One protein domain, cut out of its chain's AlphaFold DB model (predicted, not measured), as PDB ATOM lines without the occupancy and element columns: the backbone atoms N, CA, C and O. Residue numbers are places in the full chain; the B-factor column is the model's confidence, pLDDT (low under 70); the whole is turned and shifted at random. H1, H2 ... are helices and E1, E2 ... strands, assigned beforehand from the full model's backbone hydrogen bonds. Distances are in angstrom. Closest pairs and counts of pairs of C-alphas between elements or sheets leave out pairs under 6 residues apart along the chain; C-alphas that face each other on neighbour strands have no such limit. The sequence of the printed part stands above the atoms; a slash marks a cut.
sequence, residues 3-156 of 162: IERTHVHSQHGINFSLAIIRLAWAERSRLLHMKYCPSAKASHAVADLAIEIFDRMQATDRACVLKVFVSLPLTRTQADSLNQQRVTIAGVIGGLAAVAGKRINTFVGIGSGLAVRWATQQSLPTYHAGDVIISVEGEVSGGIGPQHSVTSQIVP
ATOM      1  N   ILE A   3     220.447 251.611 240.820       84.31
ATOM      2  CA  ILE A   3     220.603 251.245 239.406       84.31
ATOM      3  C   ILE A   3     221.314 252.366 238.658       84.31
ATOM      4  O   ILE A   3     220.754 253.446 238.468       84.31
ATOM      5  N   GLU A   4     222.476 252.046 238.109       83.75
ATOM      6  CA  GLU A   4     223.208 252.901 237.183       83.75
ATOM      7  C   GLU A   4     223.073 252.342 235.762       83.75
ATOM      8  O   GLU A   4     223.237 251.141 235.545       83.75
ATOM      9  N   ARG A   5     222.751 253.191 234.777       83.50
ATOM     10  CA  ARG A   5     222.652 252.789 233.366       83.50
ATOM     11  C   ARG A   5     223.628 253.574 232.507       83.50
ATOM     12  O   ARG A   5     223.619 254.799 232.534       83.50
ATOM     13  N   THR A   6     224.381 252.855 231.685       81.94
ATOM     14  CA  THR A   6     225.371 253.418 230.764       81.94
ATOM     15  C   THR A   6     225.306 252.695 229.425       81.94
ATOM     16  O   THR A   6     224.995 251.510 229.362       81.94
ATOM     17  N   HIS A   7     225.620 253.390 228.334       83.69
ATOM     18  CA  HIS A   7     225.734 252.778 227.013       83.69
ATOM     19  C   HIS A   7     227.196 252.503 226.672       83.69
ATOM     20  O   HIS A   7     228.055 253.379 226.796       83.69
ATOM     21  N   VAL A   8     227.476 251.286 226.219       78.25
ATOM     22  CA  VAL A   8     228.811 250.861 225.798       78.25
ATOM     23  C   VAL A   8     228.752 250.310 224.381       78.25
ATOM     24  O   VAL A   8     227.777 249.682 223.975       78.25
ATOM     25  N   HIS A   9     229.802 250.581 223.616       78.19
ATOM     26  CA  HIS A   9     229.921 250.131 222.236       78.19
ATOM     27  C   HIS A   9     230.933 248.995 222.198       78.19
ATOM     28  O   HIS A   9     232.022 249.115 222.766       78.19
ATOM     29  N   SER A  10     230.579 247.890 221.546       76.56
ATOM     30  CA  SER A  10     231.537 246.822 221.288       76.56
ATOM     31  C   SER A  10     232.488 247.218 220.160       76.56
ATOM     32  O   SER A  10     232.169 248.047 219.306       76.56
ATOM     33  N   GLN A  11     233.641 246.554 220.103       77.62
ATOM     34  CA  GLN A  11     234.576 246.660 218.979       77.62
ATOM     35  C   GLN A  11     233.954 246.264 217.624       77.62
ATOM     36  O   GLN A  11     234.452 246.664 216.580       77.62
ATOM     37  N   HIS A  12     232.846 245.513 217.642       78.31
ATOM     38  CA  HIS A  12     232.096 245.096 216.454       78.31
ATOM     39  C   HIS A  12     230.964 246.079 216.097       78.31
ATOM     40  O   HIS A  12     230.071 245.748 215.321       78.31
ATOM     41  N   GLY A  13     230.959 247.281 216.687       82.31
ATOM     42  CA  GLY A  13     229.965 248.318 216.402       82.31
ATOM     43  C   GLY A  13     228.566 248.001 216.932       82.31
ATOM     44  O   GLY A  13     227.587 248.549 216.431       82.31
ATOM     45  N   ILE A  14     228.455 247.103 217.917       86.44
ATOM     46  CA  ILE A  14     227.182 246.729 218.541       86.44
ATOM     47  C   ILE A  14     226.967 247.608 219.771       86.44
ATOM     48  O   ILE A  14     227.854 247.740 220.617       86.44
ATOM     49  N   ASN A  15     225.769 248.174 219.877       87.44
ATOM     50  CA  ASN A  15     225.374 249.011 221.002       87.44
ATOM     51  C   ASN A  15     224.823 248.149 222.127       87.44
ATOM     52  O   ASN A  15     223.865 247.405 221.921       87.44
ATOM     53  N   PHE A  16     225.387 248.300 223.317       85.31
ATOM     54  CA  PHE A  16     224.922 247.650 224.530       85.31
ATOM     55  C   PHE A  16     224.459 248.687 225.548       85.31
ATOM     56  O   PHE A  16     225.087 249.728 225.748       85.31
ATOM     57  N   SER A  17     223.361 248.376 226.222       88.00
ATOM     58  CA  SER A  17     222.976 249.002 227.477       88.00
ATOM     59  C   SER A  17     223.560 248.177 228.617       88.00
ATOM     60  O   SER A  17     223.273 246.987 228.729       88.00
ATOM     61  N   LEU A  18     224.365 248.814 229.458       84.12
ATOM     62  CA  LEU A  18     224.847 248.281 230.722       84.12
ATOM     63  C   LEU A  18     223.975 248.833 231.850       84.12
ATOM     64  O   LEU A  18     223.873 250.047 232.005       84.12
ATOM     65  N   ALA A  19     223.372 247.953 232.641       86.62
ATOM     66  CA  ALA A  19     222.738 248.297 233.907       86.62
ATOM     67  C   ALA A  19     223.520 247.662 235.063       86.62
ATOM     68  O   ALA A  19     223.640 246.441 235.126       86.62
ATOM     69  N   ILE A  20     224.045 248.482 235.971       85.69
ATOM     70  CA  ILE A  20     224.678 248.041 237.216       85.69
ATOM     71  C   ILE A  20     223.627 248.165 238.309       85.69
ATOM     72  O   ILE A  20     223.116 249.253 238.558       85.69
ATOM     73  N   ILE A  21     223.278 247.050 238.934       87.62
ATOM     74  CA  ILE A  21     222.184 246.936 239.890       87.62
ATOM     75  C   ILE A  21     222.768 246.442 241.203       87.62
ATOM     76  O   ILE A  21     223.317 245.344 241.274       87.62
ATOM     77  N   ARG A  22     222.629 247.239 242.256       86.75
ATOM     78  CA  ARG A  22     222.994 246.840 243.617       86.75
ATOM     79  C   ARG A  22     221.721 246.512 244.372       86.75
ATOM     80  O   ARG A  22     220.864 247.387 244.533       86.75
ATOM     81  N   LEU A  23     221.588 245.271 244.821       87.44
ATOM     82  CA  LEU A  23     220.376 244.811 245.487       87.44
ATOM     83  C   LEU A  23     220.661 243.811 246.610       87.44
ATOM     84  O   LEU A  23     221.623 243.042 246.558       87.44
ATOM     85  N   ALA A  24     219.797 243.841 247.623       85.00
ATOM     86  CA  ALA A  24     219.742 242.854 248.699       85.00
ATOM     87  C   ALA A  24     218.674 241.782 248.412       85.00
ATOM     88  O   ALA A  24     217.839 241.952 247.519       85.00
ATOM     89  N   TRP A  25     218.654 240.696 249.195       82.50
ATOM     90  CA  TRP A  25     217.705 239.584 249.022       82.50
ATOM     91  C   TRP A  25     216.238 240.020 248.962       82.50
ATOM     92  O   TRP A  25     215.503 239.606 248.066       82.50
ATOM     93  N   ALA A  26     215.825 240.915 249.862       84.75
ATOM     94  CA  ALA A  26     214.455 241.429 249.925       84.75
ATOM     95  C   ALA A  26     213.998 242.128 248.629       84.75
ATOM     96  O   ALA A  26     212.806 242.302 248.390       84.75
ATOM     97  N   GLU A  27     214.942 242.527 247.779       86.38
ATOM     98  CA  GLU A  27     214.689 243.264 246.546       86.38
ATOM     99  C   GLU A  27     214.694 242.377 245.298       86.38
ATOM    100  O   GLU A  27     214.478 242.885 244.198       86.38
ATOM    101  N   ARG A  28     214.877 241.059 245.454       86.06
ATOM    102  CA  ARG A  28     214.890 240.073 244.361       86.06
ATOM    103  C   ARG A  28     213.702 240.214 243.412       86.06
ATOM    104  O   ARG A  28     213.875 240.195 242.198       86.06
ATOM    105  N   SER A  29     212.493 240.385 243.950       87.12
ATOM    106  CA  SER A  29     211.266 240.509 243.149       87.12
ATOM    107  C   SER A  29     211.274 241.730 242.225       87.12
ATOM    108  O   SER A  29     210.622 241.718 241.184       87.12
ATOM    109  N   ARG A  30     212.055 242.769 242.549       86.75
ATOM    110  CA  ARG A  30     212.162 243.983 241.731       86.75
ATOM    111  C   ARG A  30     212.838 243.713 240.387       86.75
ATOM    112  O   ARG A  30     212.525 244.430 239.439       86.75
ATOM    113  N   LEU A  31     213.677 242.675 240.279       87.31
ATOM    114  CA  LEU A  31     214.298 242.263 239.013       87.31
ATOM    115  C   LEU A  31     213.242 241.887 237.959       87.31
ATOM    116  O   LEU A  31     213.362 242.284 236.807       87.31
ATOM    117  N   LEU A  32     212.148 241.226 238.354       87.06
ATOM    118  CA  LEU A  32     211.072 240.822 237.432       87.06
ATOM    119  C   LEU A  32     210.320 242.005 236.812       87.06
ATOM    120  O   LEU A  32     209.779 241.903 235.715       87.06
ATOM    121  N   HIS A  33     210.263 243.130 237.524       85.06
ATOM    122  CA  HIS A  33     209.504 244.308 237.104       85.06
ATOM    123  C   HIS A  33     210.360 245.342 236.362       85.06
ATOM    124  O   HIS A  33     209.853 246.382 235.934       85.06
ATOM    125  N   MET A  34     211.659 245.084 236.199       84.62
ATOM    126  CA  MET A  34     212.552 245.981 235.481       84.62
ATOM    127  C   MET A  34     212.382 245.849 233.966       84.62
ATOM    128  O   MET A  34     212.363 244.763 233.393       84.62
ATOM    129  N   LYS A  35     212.328 247.002 233.294       85.94
ATOM    130  CA  LYS A  35     212.473 247.074 231.839       85.94
ATOM    131  C   LYS A  35     213.962 247.104 231.498       85.94
ATOM    132  O   LYS A  35     214.629 248.116 231.733       85.94
ATOM    133  N   TYR A  36     214.471 245.990 230.978       85.00
ATOM    134  CA  TYR A  36     215.871 245.832 230.564       85.00
ATOM    135  C   TYR A  36     216.074 246.123 229.078       85.00
ATOM    136  O   TYR A  36     217.106 246.658 228.684       85.00
ATOM    137  N   CYS A  37     215.081 245.783 228.256       81.75
ATOM    138  CA  CYS A  37     215.123 245.902 226.804       81.75
ATOM    139  C   CYS A  37     213.758 246.378 226.278       81.75
ATOM    140  O   CYS A  37     212.737 246.045 226.883       81.75
ATOM    141  N   PRO A  38     213.696 247.089 225.135       79.25
ATOM    142  CA  PRO A  38     212.434 247.334 224.436       79.25
ATOM    143  C   PRO A  38     211.713 246.045 224.008       79.25
ATOM    144  O   PRO A  38     210.486 246.012 223.968       79.25
ATOM    145  N   SER A  39     212.459 244.975 223.709       83.25
ATOM    146  CA  SER A  39     211.886 243.659 223.414       83.25
ATOM    147  C   SER A  39     211.414 242.988 224.702       83.25
ATOM    148  O   SER A  39     212.228 242.691 225.576       83.25
ATOM    149  N   ALA A  40     210.111 242.704 224.806       85.38
ATOM    150  CA  ALA A  40     209.540 242.013 225.963       85.38
ATOM    151  C   ALA A  40     210.190 240.636 226.171       85.38
ATOM    152  O   ALA A  40     210.626 240.332 227.277       85.38
ATOM    153  N   LYS A  41     210.356 239.848 225.095       86.88
ATOM    154  CA  LYS A  41     211.026 238.534 225.128       86.88
ATOM    155  C   LYS A  41     212.445 238.641 225.690       86.88
ATOM    156  O   LYS A  41     212.805 237.889 226.589       86.88
ATOM    157  N   ALA A  42     213.233 239.600 225.199       85.50
ATOM    158  CA  ALA A  42     214.591 239.807 225.697       85.50
ATOM    159  C   ALA A  42     214.597 240.330 227.140       85.50
ATOM    160  O   ALA A  42     215.418 239.898 227.936       85.50
ATOM    161  N   SER A  43     213.666 241.215 227.507       87.44
ATOM    162  CA  SER A  43     213.565 241.731 228.874       87.44
ATOM    163  C   SER A  43     213.200 240.635 229.880       87.44
ATOM    164  O   SER A  43     213.768 240.620 230.967       87.44
ATOM    165  N   HIS A  44     212.306 239.710 229.521       89.12
ATOM    166  CA  HIS A  44     211.987 238.537 230.343       89.12
ATOM    167  C   HIS A  44     213.190 237.603 230.471       89.12
ATOM    168  O   HIS A  44     213.582 237.274 231.583       89.12
ATOM    169  N   ALA A  45     213.847 237.282 229.353       88.88
ATOM    170  CA  ALA A  45     215.043 236.444 229.357       88.88
ATOM    171  C   ALA A  45     216.181 237.035 230.213       88.88
ATOM    172  O   ALA A  45     216.921 236.298 230.856       88.88
ATOM    173  N   VAL A  46     216.321 238.365 230.240       90.19
ATOM    174  CA  VAL A  46     217.274 239.060 231.120       90.19
ATOM    175  C   VAL A  46     216.864 238.951 232.584       90.19
ATOM    176  O   VAL A  46     217.729 238.715 233.422       90.19
ATOM    177  N   ALA A  47     215.579 239.124 232.900       91.44
ATOM    178  CA  ALA A  47     215.083 239.005 234.268       91.44
ATOM    179  C   ALA A  47     215.314 237.590 234.824       91.44
ATOM    180  O   ALA A  47     215.820 237.455 235.938       91.44
ATOM    181  N   ASP A  48     215.026 236.558 234.026       90.75
ATOM    182  CA  ASP A  48     215.252 235.157 234.393       90.75
ATOM    183  C   ASP A  48     216.740 234.891 234.658       90.75
ATOM    184  O   ASP A  48     217.096 234.357 235.708       90.75
ATOM    185  N   LEU A  49     217.624 235.354 233.763       88.19
ATOM    186  CA  LEU A  49     219.075 235.207 233.924       88.19
ATOM    187  C   LEU A  49     219.602 235.958 235.152       88.19
ATOM    188  O   LEU A  49     220.474 235.472 235.869       88.19
ATOM    189  N   ALA A  50     219.085 237.164 235.395       89.38
ATOM    190  CA  ALA A  50     219.474 237.982 236.534       89.38
ATOM    191  C   ALA A  50     219.079 237.327 237.855       89.38
ATOM    192  O   ALA A  50     219.864 237.353 238.800       89.38
ATOM    193  N   ILE A  51     217.902 236.708 237.905       90.25
ATOM    194  CA  ILE A  51     217.439 235.947 239.061       90.25
ATOM    195  C   ILE A  51     218.263 234.680 239.245       90.25
ATOM    196  O   ILE A  51     218.703 234.423 240.358       90.25
ATOM    197  N   GLU A  52     218.519 233.925 238.177       88.38
ATOM    198  CA  GLU A  52     219.334 232.710 238.243       88.38
ATOM    199  C   GLU A  52     220.725 233.007 238.813       88.38
ATOM    200  O   GLU A  52     221.191 232.324 239.728       88.38
ATOM    201  N   ILE A  53     221.384 234.054 238.307       85.75
ATOM    202  CA  ILE A  53     222.695 234.468 238.811       85.75
ATOM    203  C   ILE A  53     222.586 234.971 240.243       85.75
ATOM    204  O   ILE A  53     223.396 234.574 241.075       85.75
ATOM    205  N   PHE A  54     221.604 235.813 240.550       86.06
ATOM    206  CA  PHE A  54     221.421 236.326 241.903       86.06
ATOM    207  C   PHE A  54     221.211 235.199 242.921       86.06
ATOM    208  O   PHE A  54     221.879 235.182 243.953       86.06
ATOM    209  N   ASP A  55     220.360 234.224 242.599       85.25
ATOM    210  CA  ASP A  55     220.073 233.061 243.440       85.25
ATOM    211  C   ASP A  55     221.313 232.164 243.594       85.25
ATOM    212  O   ASP A  55     221.611 231.711 244.698       85.25
ATOM    213  N   ARG A  56     222.098 231.962 242.523       81.06
ATOM    214  CA  ARG A  56     223.374 231.216 242.569       81.06
ATOM    215  C   ARG A  56     224.434 231.912 243.426       81.06
ATOM    216  O   ARG A  56     225.253 231.245 244.053       81.06
ATOM    217  N   MET A  57     224.447 233.241 243.411       76.88
ATOM    218  CA  MET A  57     225.434 234.081 244.091       76.88
ATOM    219  C   MET A  57     225.108 234.331 245.569       76.88
ATOM    220  O   MET A  57     225.952 234.846 246.303       76.88
ATOM    221  N   GLN A  58     223.901 233.991 246.023       68.62
ATOM    222  CA  GLN A  58     223.402 234.364 247.342       68.62
ATOM    223  C   GLN A  58     223.991 233.481 248.455       68.62
ATOM    224  O   GLN A  58     223.390 232.521 248.931       68.62
ATOM    225  N   ALA A  59     225.197 233.842 248.892       57.47
ATOM    226  CA  ALA A  59     225.776 233.394 250.148       57.47
ATOM    227  C   ALA A  59     225.503 234.449 251.235       57.47
ATOM    228  O   ALA A  59     226.159 235.489 251.300       57.47
ATOM    229  N   THR A  60     224.554 234.149 252.125       59.62
ATOM    230  CA  THR A  60     224.460 234.784 253.452       59.62
ATOM    231  C   THR A  60     224.088 236.282 253.451       59.62
ATOM    232  O   THR A  60     224.813 237.094 254.020       59.62
ATOM    233  N   ASP A  61     222.952 236.651 252.846       66.06
ATOM    234  CA  ASP A  61     222.267 237.960 252.996       66.06
ATOM    235  C   ASP A  61     223.113 239.201 252.633       66.06
ATOM    236  O   ASP A  61     222.900 240.315 253.114       66.06
ATOM    237  N   ARG A  62     224.115 239.020 251.765       74.50
ATOM    238  CA  ARG A  62     224.992 240.104 251.307       74.50
ATOM    239  C   ARG A  62     224.392 240.841 250.118       74.50
ATOM    240  O   ARG A  62     223.698 240.262 249.285       74.50
ATOM    241  N   ALA A  63     224.730 242.125 250.002       79.25
ATOM    242  CA  ALA A  63     224.414 242.896 248.808       79.25
ATOM    243  C   ALA A  63     225.149 242.301 247.597       79.25
ATOM    244  O   ALA A  63     226.376 242.172 247.606       79.25
ATOM    245  N   CYS A  64     224.391 241.962 246.556       82.62
ATOM    246  CA  CYS A  64     224.926 241.506 245.282       82.62
ATOM    247  C   CYS A  64     224.939 242.671 244.292       82.62
ATOM    248  O   CYS A  64     224.018 243.496 244.256       82.62
ATOM    249  N   VAL A  65     225.995 242.733 243.489       85.31
ATOM    250  CA  VAL A  65     226.093 243.643 242.354       85.31
ATOM    251  C   VAL A  65     225.853 242.831 241.090       85.31
ATOM    252  O   VAL A  65     226.660 241.972 240.746       85.31
ATOM    253  N   LEU A  66     224.752 243.105 240.397       86.44
ATOM    254  CA  LEU A  66     224.457 242.541 239.087       86.44
ATOM    255  C   LEU A  66     224.817 243.555 238.002       86.44
ATOM    256  O   LEU A  66     224.320 244.678 238.006       86.44
ATOM    257  N   LYS A  67     225.649 243.165 237.044       85.88
ATOM    258  CA  LYS A  67     225.944 243.923 235.827       85.88
ATOM    259  C   LYS A  67     225.231 243.233 234.675       85.88
ATOM    260  O   LYS A  67     225.500 242.078 234.365       85.88
ATOM    261  N   VAL A  68     224.295 243.934 234.060       87.62
ATOM    262  CA  VAL A  68     223.431 243.417 233.002       87.62
ATOM    263  C   VAL A  68     223.780 244.131 231.705       87.62
ATOM    264  O   VAL A  68     223.561 245.334 231.582       87.62
ATOM    265  N   PHE A  69     224.302 243.394 230.732       86.19
ATOM    266  CA  PHE A  69     224.569 243.859 229.379       86.19
ATOM    267  C   PHE A  69     223.475 243.353 228.446       86.19
ATOM    268  O   PHE A  69     223.230 242.152 228.351       86.19
ATOM    269  N   VAL A  70     222.842 244.268 227.720       90.00
ATOM    270  CA  VAL A  70     221.814 243.946 226.725       90.00
ATOM    271  C   VAL A  70     222.127 244.696 225.445       90.00
ATOM    272  O   VAL A  70     222.232 245.924 225.471       90.00
ATOM    273  N   SER A  71     222.286 243.988 224.331       89.38
ATOM    274  CA  SER A  71     222.470 244.639 223.037       89.38
ATOM    275  C   SER A  71     221.162 245.246 222.528       89.38
ATOM    276  O   SER A  71     220.063 244.796 222.858       89.38
ATOM    277  N   LEU A  72     221.267 246.242 221.655       89.75
ATOM    278  CA  LEU A  72     220.188 246.489 220.702       89.75
ATOM    279  C   LEU A  72     220.036 245.274 219.766       89.75
ATOM    280  O   LEU A  72     220.998 244.512 219.610       89.75
ATOM    281  N   PRO A  73     218.857 245.085 219.143       89.62
ATOM    282  CA  PRO A  73     218.678 244.063 218.118       89.62
ATOM    283  C   PRO A  73     219.757 244.196 217.042       89.62
ATOM    284  O   PRO A  73     219.969 245.293 216.516       89.62
ATOM    285  N   LEU A  74     220.451 243.099 216.739       89.19
ATOM    286  CA  LEU A  74     221.547 243.112 215.776       89.19
ATOM    287  C   LEU A  74     221.044 243.522 214.391       89.19
ATOM    288  O   LEU A  74     220.014 243.044 213.912       89.19
ATOM    289  N   THR A  75     221.791 244.373 213.699       90.44
ATOM    290  CA  THR A  75     221.553 244.587 212.271       90.44
ATOM    291  C   THR A  75     222.009 243.359 211.486       90.44
ATOM    292  O   THR A  75     222.878 242.603 211.923       90.44
ATOM    293  N   ARG A  76     221.476 243.181 210.273       89.38
ATOM    294  CA  ARG A  76     221.941 242.124 209.361       89.38
ATOM    295  C   ARG A  76     223.452 242.200 209.122       89.38
ATOM    296  O   ARG A  76     224.134 241.191 209.206       89.38
ATOM    297  N   THR A  77     223.980 243.408 208.930       89.62
ATOM    298  CA  THR A  77     225.420 243.637 208.740       89.62
ATOM    299  C   THR A  77     226.256 243.268 209.967       89.62
ATOM    300  O   THR A  77     227.337 242.709 209.809       89.62
ATOM    301  N   GLN A  78     225.767 243.541 211.182       89.81
ATOM    302  CA  GLN A  78     226.434 243.132 212.423       89.81
ATOM    303  C   GLN A  78     226.433 241.608 212.572       89.81
ATOM    304  O   GLN A  78     227.479 241.029 212.850       89.81
ATOM    305  N   ALA A  79     225.289 240.958 212.345       87.81
ATOM    306  CA  ALA A  79     225.160 239.506 212.424       87.81
ATOM    307  C   ALA A  79     226.078 238.794 211.414       87.81
ATOM    308  O   ALA A  79     226.861 237.922 211.792       87.81
ATOM    309  N   ASP A  80     226.064 239.234 210.153       88.56
ATOM    310  CA  ASP A  80     226.926 238.694 209.098       88.56
ATOM    311  C   ASP A  80     228.411 238.879 209.438       88.56
ATOM    312  O   ASP A  80     229.209 237.959 209.260       88.56
ATOM    313  N   SER A  81     228.789 240.039 209.989       88.44
ATOM    314  CA  SER A  81     230.166 240.306 210.410       88.44
ATOM    315  C   SER A  81     230.618 239.385 211.549       88.44
ATOM    316  O   SER A  81     231.703 238.806 211.460       88.44
ATOM    317  N   LEU A  82     229.786 239.190 212.582       86.62
ATOM    318  CA  LEU A  82     230.084 238.269 213.687       86.62
ATOM    319  C   LEU A  82     230.243 236.824 213.195       86.62
ATOM    320  O   LEU A  82     231.164 236.126 213.627       86.62
ATOM    321  N   ASN A  83     229.390 236.396 212.260       86.44
ATOM    322  CA  ASN A  83     229.453 235.070 211.643       86.44
ATOM    323  C   ASN A  83     230.732 234.884 210.812       86.44
ATOM    324  O   ASN A  83     231.448 233.898 210.988       86.44
ATOM    325  N   GLN A  84     231.058 235.845 209.938       86.44
ATOM    326  CA  GLN A  84     232.264 235.808 209.096       86.44
ATOM    327  C   GLN A  84     233.544 235.755 209.931       86.44
ATOM    328  O   GLN A  84     234.467 235.005 209.617       86.44
ATOM    329  N   GLN A  85     233.585 236.527 211.016       84.06
ATOM    330  CA  GLN A  85     234.721 236.584 211.933       84.06
ATOM    331  C   GLN A  85     234.728 235.437 212.957       84.06
ATOM    332  O   GLN A  85     235.651 235.361 213.766       84.06
ATOM    333  N   ARG A  86     233.724 234.542 212.931       80.81
ATOM    334  CA  ARG A  86     233.554 233.430 213.884       80.81
ATOM    335  C   ARG A  86     233.648 233.899 215.340       80.81
ATOM    336  O   ARG A  86     234.307 233.282 216.176       80.81
ATOM    337  N   VAL A  87     233.009 235.027 215.638       79.81
ATOM    338  CA  VAL A  87     233.070 235.650 216.961       79.81
ATOM    339  C   VAL A  87     232.131 234.914 217.907       79.81
ATOM    340  O   VAL A  87     230.931 234.816 217.670       79.81
ATOM    341  N   THR A  88     232.649 234.409 219.019       80.12
ATOM    342  CA  THR A  88     231.817 233.799 220.065       80.12
ATOM    343  C   THR A  88     231.158 234.869 220.937       80.12
ATOM    344  O   THR A  88     231.669 235.984 221.061       80.12
ATOM    345  N   ILE A  89     230.062 234.516 221.620       74.81
ATOM    346  CA  ILE A  89     229.420 235.403 222.609       74.81
ATOM    347  C   ILE A  89     230.446 235.821 223.670       74.81
ATOM    348  O   ILE A  89     230.533 236.993 224.026       74.81
ATOM    349  N   ALA A  90     231.291 234.881 224.107       68.75
ATOM    350  CA  ALA A  90     232.394 235.148 225.024       68.75
ATOM    351  C   ALA A  90     233.371 236.209 224.487       68.75
ATOM    352  O   ALA A  90     233.810 237.069 225.250       68.75
ATOM    353  N   GLY A  91     233.673 236.192 223.184       68.88
ATOM    354  CA  GLY A  91     234.495 237.209 222.528       68.88
ATOM    355  C   GLY A  91     233.846 238.595 222.536       68.88
ATOM    356  O   GLY A  91     234.507 239.578 222.878       68.88
ATOM    357  N   VAL A  92     232.542 238.680 222.240       74.31
ATOM    358  CA  VAL A  92     231.798 239.952 222.296       74.31
ATOM    359  C   VAL A  92     231.787 240.513 223.719       74.31
ATOM    360  O   VAL A  92     232.163 241.667 223.926       74.31
ATOM    361  N   ILE A  93     231.404 239.697 224.707       71.81
ATOM    362  CA  ILE A  93     231.290 240.117 226.111       71.81
ATOM    363  C   ILE A  93     232.660 240.440 226.722       71.81
ATOM    364  O   ILE A  93     232.798 241.447 227.416       71.81
ATOM    365  N   GLY A  94     233.699 239.659 226.413       65.06
ATOM    366  CA  GLY A  94     235.067 239.936 226.858       65.06
ATOM    367  C   GLY A  94     235.572 241.305 226.387       65.06
ATOM    368  O   GLY A  94     236.180 242.041 227.165       65.06
ATOM    369  N   GLY A  95     235.247 241.695 225.149       64.69
ATOM    370  CA  GLY A  95     235.544 243.033 224.633       64.69
ATOM    371  C   GLY A  95     234.789 244.150 225.366       64.69
ATOM    372  O   GLY A  95     235.349 245.221 225.603       64.69
ATOM    373  N   LEU A  96     233.542 243.904 225.784       65.06
ATOM    374  CA  LEU A  96     232.753 244.882 226.542       65.06
ATOM    375  C   LEU A  96     233.318 245.133 227.936       65.06
ATOM    376  O   LEU A  96     233.386 246.288 228.346       65.06
ATOM    377  N   ALA A  97     233.758 244.090 228.644       59.31
ATOM    378  CA  ALA A  97     234.360 244.233 229.969       59.31
ATOM    379  C   ALA A  97     235.610 245.135 229.931       59.31
ATOM    380  O   ALA A  97     235.779 246.001 230.791       59.31
ATOM    381  N   ALA A  98     236.432 245.014 228.883       59.69
ATOM    382  CA  ALA A  98     237.599 245.873 228.674       59.69
ATOM    383  C   ALA A  98     237.230 247.349 228.411       59.69
ATOM    384  O   ALA A  98     237.942 248.255 228.850       59.69
ATOM    385  N   VAL A  99     236.119 247.611 227.711       57.97
ATOM    386  CA  VAL A  99     235.628 248.975 227.435       57.97
ATOM    387  C   VAL A  99     234.932 249.576 228.660       57.97
ATOM    388  O   VAL A  99     235.177 250.734 229.004       57.97
ATOM    389  N   ALA A 100     234.099 248.794 229.345       57.59
ATOM    390  CA  ALA A 100     233.372 249.206 230.540       57.59
ATOM    391  C   ALA A 100     234.330 249.512 231.701       57.59
ATOM    392  O   ALA A 100     234.199 250.561 232.332       57.59
ATOM    393  N   GLY A 101     235.361 248.682 231.904       53.69
ATOM    394  CA  GLY A 101     236.396 248.910 232.917       53.69
ATOM    395  C   GLY A 101     237.202 250.201 232.717       53.69
ATOM    396  O   GLY A 101     237.751 250.727 233.675       53.69
ATOM    397  N   LYS A 102     237.239 250.752 231.494       50.59
ATOM    398  CA  LYS A 102     237.859 252.060 231.205       50.59
ATOM    399  C   LYS A 102     236.906 253.248 231.370       50.59
ATOM    400  O   LYS A 102     237.372 254.376 231.495       50.59
ATOM    401  N   ARG A 103     235.590 253.028 231.288       45.78
ATOM    402  CA  ARG A 103     234.563 254.086 231.272       45.78
ATOM    403  C   ARG A 103     233.894 254.304 232.627       45.78
ATOM    404  O   ARG A 103     233.416 255.405 232.875       45.78
ATOM    405  N   ILE A 104     233.851 253.285 233.479       46.72
ATOM    406  CA  ILE A 104     233.207 253.360 234.792       46.72
ATOM    407  C   ILE A 104     234.268 253.796 235.801       46.72
ATOM    408  O   ILE A 104     235.195 253.052 236.111       46.72
ATOM    409  N   ASN A 105     234.160 255.042 236.259       35.66
ATOM    410  CA  ASN A 105     235.074 255.643 237.222       35.66
ATOM    411  C   ASN A 105     235.066 254.854 238.551       35.66
ATOM    412  O   ASN A 105     234.025 254.402 239.023       35.66
ATOM    413  N   THR A 106     236.252 254.730 239.141       37.34
ATOM    414  CA  THR A 106     236.759 253.963 240.299       37.34
ATOM    415  C   THR A 106     235.906 253.858 241.587       37.34
ATOM    416  O   THR A 106     236.335 253.216 242.540       37.34
ATOM    417  N   PHE A 107     234.694 254.410 241.683       29.94
ATOM    418  CA  PHE A 107     233.958 254.489 242.958       29.94
ATOM    419  C   PHE A 107     232.957 253.350 243.224       29.94
ATOM    420  O   PHE A 107     232.412 253.229 244.317       29.94
ATOM    421  N   VAL A 108     232.742 252.467 242.249       36.59
ATOM    422  CA  VAL A 108     231.778 251.359 242.336       36.59
ATOM    423  C   VAL A 108     232.434 250.047 242.781       36.59
ATOM    424  O   VAL A 108     231.858 248.995 242.564       36.59
ATOM    425  N   GLY A 109     233.582 250.062 243.473       31.89
ATOM    426  CA  GLY A 109     234.117 248.851 244.120       31.89
ATOM    427  C   GLY A 109     234.229 247.657 243.168       31.89
ATOM    428  O   GLY A 109     233.930 246.532 243.552       31.89
ATOM    429  N   ILE A 110     234.582 247.926 241.909       38.81
ATOM    430  CA  ILE A 110     234.880 246.886 240.939       38.81
ATOM    431  C   ILE A 110     236.198 246.298 241.415       38.81
ATOM    432  O   ILE A 110     237.239 246.950 241.302       38.81
ATOM    433  N   GLY A 111     236.149 245.096 241.984       36.47
ATOM    434  CA  GLY A 111     237.327 244.259 242.112       36.47
ATOM    435  C   GLY A 111     237.878 244.022 240.712       36.47
ATOM    436  O   GLY A 111     237.498 243.086 240.015       36.47
ATOM    437  N   SER A 112     238.750 244.917 240.266       39.41
ATOM    438  CA  SER A 112     239.589 244.738 239.098       39.41
ATOM    439  C   SER A 112     240.443 243.496 239.338       39.41
ATOM    440  O   SER A 112     241.399 243.554 240.108       39.41
ATOM    441  N   GLY A 113     240.089 242.364 238.726       33.72
ATOM    442  CA  GLY A 113     240.964 241.193 238.780       33.72
ATOM    443  C   GLY A 113     240.425 239.841 238.325       33.72
ATOM    444  O   GLY A 113     241.238 238.941 238.138       33.72
ATOM    445  N   LEU A 114     239.121 239.630 238.131       32.75
ATOM    446  CA  LEU A 114     238.623 238.256 238.007       32.75
ATOM    447  C   LEU A 114     238.357 237.817 236.567       32.75
ATOM    448  O   LEU A 114     237.475 238.306 235.867       32.75
ATOM    449  N   ALA A 115     239.185 236.851 236.167       37.22
ATOM    450  CA  ALA A 115     239.039 235.974 235.025       37.22
ATOM    451  C   ALA A 115     237.570 235.645 234.742       37.22
ATOM    452  O   ALA A 115     236.893 235.001 235.543       37.22
ATOM    453  N   VAL A 116     237.112 236.043 233.558       42.12
ATOM    454  CA  VAL A 116     235.828 235.618 233.011       42.12
ATOM    455  C   VAL A 116     235.929 234.109 232.761       42.12
ATOM    456  O   VAL A 116     236.397 233.670 231.713       42.12
ATOM    457  N   ARG A 117     235.556 233.280 233.743       38.31
ATOM    458  CA  ARG A 117     235.331 231.848 233.505       38.31
ATOM    459  C   ARG A 117     234.030 231.739 232.723       38.31
ATOM    460  O   ARG A 117     232.941 231.760 233.284       38.31
ATOM    461  N   TRP A 118     234.191 231.743 231.405       44.56
ATOM    462  CA  TRP A 118     233.128 231.798 230.416       44.56
ATOM    463  C   TRP A 118     232.117 230.666 230.595       44.56
ATOM    464  O   TRP A 118     232.483 229.491 230.645       44.56
ATOM    465  N   ALA A 119     230.837 231.046 230.645       39.81
ATOM    466  CA  ALA A 119     229.728 230.123 230.501       39.81
ATOM    467  C   ALA A 119     229.794 229.449 229.123       39.81
ATOM    468  O   ALA A 119     229.968 230.080 228.080       39.81
ATOM    469  N   THR A 120     229.698 228.129 229.177       39.12
ATOM    470  CA  THR A 120     229.783 227.136 228.115       39.12
ATOM    471  C   THR A 120     228.710 227.311 227.043       39.12
ATOM    472  O   THR A 120     227.595 226.826 227.201       39.12
ATOM    473  N   GLN A 121     229.084 227.878 225.898       40.94
ATOM    474  CA  GLN A 121     228.599 227.399 224.602       40.94
ATOM    475  C   GLN A 121     229.812 227.254 223.679       40.94
ATOM    476  O   GLN A 121     230.354 228.226 223.162       40.94
ATOM    477  N   GLN A 122     230.288 226.012 223.555       39.00
ATOM    478  CA  GLN A 122     231.438 225.617 222.732       39.00
ATOM    479  C   GLN A 122     231.121 225.578 221.224       39.00
ATOM    480  O   GLN A 122     232.022 225.347 220.422       39.00
ATOM    481  N   SER A 123     229.872 225.835 220.826       49.62
ATOM    482  CA  SER A 123     229.496 226.015 219.422       49.62
ATOM    483  C   SER A 123     229.513 227.490 219.061       49.62
ATOM    484  O   SER A 123     228.960 228.309 219.788       49.62
ATOM    485  N   LEU A 124     230.125 227.818 217.920       57.09
ATOM    486  CA  LEU A 124     229.997 229.124 217.275       57.09
ATOM    487  C   LEU A 124     228.511 229.359 216.966       57.09
ATOM    488  O   LEU A 124     227.974 228.665 216.098       57.09
ATOM    489  N   PRO A 125     227.821 230.268 217.677       65.50
ATOM    490  CA  PRO A 125     226.429 230.530 217.371       65.50
ATOM    491  C   PRO A 125     226.343 231.230 216.018       65.50
ATOM    492  O   PRO A 125     227.189 232.060 215.683       65.50
ATOM    493  N   THR A 126     225.320 230.886 215.242       79.50
ATOM    494  CA  THR A 126     224.984 231.644 214.034       79.50
ATOM    495  C   THR A 126     224.115 232.818 214.462       79.50
ATOM    496  O   THR A 126     223.015 232.611 214.972       79.50
ATOM    497  N   TYR A 127     224.623 234.037 214.305       85.56
ATOM    498  CA  TYR A 127     223.887 235.259 214.621       85.56
ATOM    499  C   TYR A 127     222.937 235.609 213.481       85.56
ATOM    500  O   TYR A 127     223.312 235.527 212.309       85.56
ATOM    501  N   HIS A 128     221.744 236.077 213.826       89.31
ATOM    502  CA  HIS A 128     220.746 236.550 212.879       89.31
ATOM    503  C   HIS A 128     220.403 238.019 213.120       89.31
ATOM    504  O   HIS A 128     220.619 238.592 214.192       89.31
ATOM    505  N   ALA A 129     219.847 238.652 212.087       89.25
ATOM    506  CA  ALA A 129     219.306 239.993 212.221       89.25
ATOM    507  C   ALA A 129     218.157 240.003 213.248       89.25
ATOM    508  O   ALA A 129     217.257 239.163 213.229       89.25
ATOM    509  N   GLY A 130     218.189 240.987 214.136       87.81
ATOM    510  CA  GLY A 130     217.240 241.169 215.223       87.81
ATOM    511  C   GLY A 130     217.594 240.420 216.506       87.81
ATOM    512  O   GLY A 130     216.953 240.688 217.524       87.81
ATOM    513  N   ASP A 131     218.567 239.504 216.485       89.38
ATOM    514  CA  ASP A 131     218.989 238.791 217.690       89.38
ATOM    515  C   ASP A 131     219.446 239.779 218.763       89.38
ATOM    516  O   ASP A 131     219.996 240.844 218.466       89.38
ATOM    517  N   VAL A 132     219.213 239.432 220.024       90.12
ATOM    518  CA  VAL A 132     219.640 240.242 221.165       90.12
ATOM    519  C   VAL A 132     220.639 239.444 221.983       90.12
ATOM    520  O   VAL A 132     220.328 238.368 222.487       90.12
ATOM    521  N   ILE A 133     221.845 239.980 222.134       88.38
ATOM    522  CA  ILE A 133     222.876 239.405 222.993       88.38
ATOM    523  C   ILE A 133     222.631 239.912 224.409       88.38
ATOM    524  O   ILE A 133     222.584 241.124 224.642       88.38
ATOM    525  N   ILE A 134     222.508 238.986 225.356       88.31
ATOM    526  CA  ILE A 134     222.371 239.307 226.771       88.31
ATOM    527  C   ILE A 134     223.508 238.673 227.564       88.31
ATOM    528  O   ILE A 134     223.935 237.548 227.298       88.31
ATOM    529  N   SER A 135     223.994 239.397 228.560       85.38
ATOM    530  CA  SER A 135     224.965 238.898 229.522       85.38
ATOM    531  C   SER A 135     224.641 239.466 230.886       85.38
ATOM    532  O   SER A 135     224.388 240.661 231.015       85.38
ATOM    533  N   VAL A 136     224.624 238.613 231.899       85.88
ATOM    534  CA  VAL A 136     224.506 239.041 233.286       85.88
ATOM    535  C   VAL A 136     225.715 238.529 234.041       85.88
ATOM    536  O   VAL A 136     226.139 237.385 233.884       85.88
ATOM    537  N   GLU A 137     226.282 239.405 234.847       83.31
ATOM    538  CA  GLU A 137     227.400 239.147 235.733       83.31
ATOM    539  C   GLU A 137     226.960 239.486 237.153       83.31
ATOM    540  O   GLU A 137     226.428 240.564 237.395       83.31
ATOM    541  N   GLY A 138     227.166 238.571 238.089       81.94
ATOM    542  CA  GLY A 138     226.949 238.773 239.511       81.94
ATOM    543  C   GLY A 138     228.273 238.789 240.255       81.94
ATOM    544  O   GLY A 138     229.137 237.943 240.028       81.94
ATOM    545  N   GLU A 139     228.413 239.740 241.166       80.88
ATOM    546  CA  GLU A 139     229.579 239.916 242.022       80.88
ATOM    547  C   GLU A 139     229.112 240.094 243.471       80.88
ATOM    548  O   GLU A 139     228.176 240.850 243.757       80.88
ATOM    549  N   VAL A 140     229.751 239.376 244.394       77.56
ATOM    550  CA  VAL A 140     229.504 239.481 245.837       77.56
ATOM    551  C   VAL A 140     230.848 239.619 246.540       77.56
ATOM    552  O   VAL A 140     231.785 238.873 246.268       77.56
ATOM    553  N   SER A 141     230.948 240.574 247.465       72.88
ATOM    554  CA  SER A 141     232.180 240.794 248.222       72.88
ATOM    555  C   SER A 141     232.223 239.922 249.485       72.88
ATOM    556  O   SER A 141     231.460 240.128 250.437       72.88
ATOM    557  N   GLY A 142     233.148 238.954 249.496       65.38
ATOM    558  CA  GLY A 142     233.465 238.068 250.625       65.38
ATOM    559  C   GLY A 142     232.447 236.948 250.904       65.38
ATOM    560  O   GLY A 142     231.338 236.951 250.384       65.38
ATOM    561  N   GLY A 143     232.825 235.998 251.773       61.38
ATOM    562  CA  GLY A 143     232.021 234.816 252.134       61.38
ATOM    563  C   GLY A 143     232.608 233.491 251.618       61.38
ATOM    564  O   GLY A 143     233.630 233.489 250.929       61.38
ATOM    565  N   ILE A 144     231.965 232.370 251.973       56.66
ATOM    566  CA  ILE A 144     232.267 231.018 251.467       56.66
ATOM    567  C   ILE A 144     231.232 230.700 250.378       56.66
ATOM    568  O   ILE A 144     230.073 230.441 250.683       56.66
ATOM    569  N   GLY A 145     231.637 230.785 249.111       62.50
ATOM    570  CA  GLY A 145     230.765 230.626 247.944       62.50
ATOM    571  C   GLY A 145     231.361 231.284 246.692       62.50
ATOM    572  O   GLY A 145     232.418 231.915 246.783       62.50
ATOM    573  N   PRO A 146     230.732 231.131 245.511       63.31
ATOM    574  CA  PRO A 146     231.157 231.841 244.309       63.31
ATOM    575  C   PRO A 146     231.050 233.358 244.528       63.31
ATOM    576  O   PRO A 146     229.988 233.869 244.863       63.31
ATOM    577  N   GLN A 147     232.166 234.073 244.357       73.50
ATOM    578  CA  GLN A 147     232.243 235.541 244.501       73.50
ATOM    579  C   GLN A 147     232.037 236.280 243.172       73.50
ATOM    580  O   GLN A 147     231.810 237.488 243.153       73.50
ATOM    581  N   HIS A 148     232.037 235.534 242.066       75.81
ATOM    582  CA  HIS A 148     231.773 236.028 240.723       75.81
ATOM    583  C   HIS A 148     231.072 234.947 239.892       75.81
ATOM    584  O   HIS A 148     231.459 233.777 239.948       75.81
ATOM    585  N   SER A 149     230.048 235.318 239.124       76.62
ATOM    586  CA  SER A 149     229.382 234.425 238.170       76.62
ATOM    587  C   SER A 149     228.909 235.209 236.955       76.62
ATOM    588  O   SER A 149     228.371 236.299 237.097       76.62
ATOM    589  N   VAL A 150     229.087 234.656 235.757       78.50
ATOM    590  CA  VAL A 150     228.649 235.275 234.502       78.50
ATOM    591  C   VAL A 150     227.867 234.254 233.703       78.50
ATOM    592  O   VAL A 150     228.326 233.128 233.527       78.50
ATOM    593  N   THR A 151     226.716 234.654 233.174       80.94
ATOM    594  CA  THR A 151     225.957 233.861 232.202       80.94
ATOM    595  C   THR A 151     225.592 234.750 231.026       80.94
ATOM    596  O   THR A 151     225.327 235.938 231.185       80.94
ATOM    597  N   SER A 152     225.665 234.213 229.812       81.38
ATOM    598  CA  SER A 152     225.360 234.951 228.584       81.38
ATOM    599  C   SER A 152     224.572 234.066 227.637       81.38
ATOM    600  O   SER A 152     224.809 232.861 227.591       81.38
ATOM    601  N   GLN A 153     223.660 234.660 226.878       84.69
ATOM    602  CA  GLN A 153     222.876 233.951 225.872       84.69
ATOM    603  C   GLN A 153     222.466 234.891 224.738       84.69
ATOM    604  O   GLN A 153     222.506 236.117 224.871       84.69
ATOM    605  N   ILE A 154     222.059 234.302 223.620       86.44
ATOM    606  CA  ILE A 154     221.409 235.017 222.525       86.44
ATOM    607  C   ILE A 154     219.914 234.773 222.658       86.44
ATOM    608  O   ILE A 154     219.480 233.636 222.826       86.44
ATOM    609  N   VAL A 155     219.130 235.840 222.578       87.75
ATOM    610  CA  VAL A 155     217.678 235.777 222.462       87.75
ATOM    611  C   VAL A 155     217.335 235.951 220.983       87.75
ATOM    612  O   VAL A 155     217.490 237.062 220.467       87.75
ATOM    613  N   PRO A 156     216.869 234.892 220.296       84.50
ATOM    614  CA  PRO A 156     216.544 234.977 218.879       84.50
ATOM    615  C   PRO A 156     215.367 235.919 218.622       84.50
ATOM    616  O   PRO A 156     214.386 235.908 219.385       84.50
TER     617      PRO A 156
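Overview. This is residues 3 to 156 of the 162 residues of an uncharacterized protein of Pseudomonas aeruginosa (strain PA7) (UniProt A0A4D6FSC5). A twisted sheet of five strands forms the middle of three layers, with the long helix H2 running along one face and H4 crossing the other. The short H1 packs on H2, H3 sits beyond one end of the strands, and residues 104 to 131 make a long stretch without a named element that leads from H4 back to E4. The printed part has 154 residues with four named helices and five named strands, in the order E1, E2, H1, H2, E3, H3, H4, E4, E5. The sheet's order is E1, E2, E3, E4, E5, all antiparallel, and the class is mixed, helices and strands. The whole is compact, with a radius of gyration of the C-alphas of 15.1 A and spans of 44 by 32 by 29 A.

Arrangement. Begin at the first printed residue with E1, residues 3 to 9, an edge strand that forms a hairpin with E2, residues 15 to 23; look for N 6 and O 18, 2.9 A apart and within hydrogen-bond range. On the other side of E2 is E3, residues 64 to 71, where N 19 and O 68 are 2.8 A apart. Next comes E4, residues 132 to 140, antiparallel to E3 at 167 degrees, with N 67 and O 137 at 2.7 A. E4 forms a hairpin with the other edge strand, E5, residues 148 to 155, where N 136 and O 151 are 2.9 A apart. H2, residues 40 to 57, is on the sheet at a height of 7.9 A, over E3 and E4, and runs along the strands at 23 degrees to E4 on the local plane. The closest C-alphas of H2 and E4 are those of Ala 50 and Val 136, 6.1 A apart. H1, residues 29 to 32, is not on the sheet; it touches H2 at residues 44 to 51 alone, the closest C-alphas being those of Leu 32 and Ala 47, 5.4 A apart. On the opposite face to H2 you find H4, residues 89 to 103, at a height of 8.8 A, running across the strands at 71 degrees to E2 on the local plane. H4 lies over E2 and E4 and only just over E1, on which 3 of its C-alphas fall; its closest C-alpha pair with E1 is Ala 100 and Val 8, 6.8 A apart. H3, residues 76 to 84, is not on the sheet, touches no helix and is apart from H4. Every O i to N i+4 pair is within hydrogen-bond range in H2 and H3, and 10 of 11 are in H4; H1 is too short for such a pair.

Along the chain. Find C-alpha 3 at (220.603, 251.245, 239.406), where E1 begins; it runs 19.6 A, and E2 then runs 25.3 A. H1 measures 5.7 A. H2 begins at C-alpha 40, (209.540, 242.013, 225.963), and runs 25.4 A to Met 57. E3 follows with 22.6 A, H3 with 12.1 A and H4 with 21.2 A. E4 runs 26.6 A, and E5 runs 23.1 A to C-alpha 155 at (217.678, 235.777, 222.462).

Size, cuts and confidence. The two C-alphas farthest apart are those of Thr 60 and Thr 77, 45.6 A. The printed part has no cut. The link from H4 to E4, 28 residues, is long; the other links are tight or short. The mean pLDDT of the printed part is 75.1, and it is under 70 at residues 58 to 61, 90 to 91, 94 to 125 and 142 to 146.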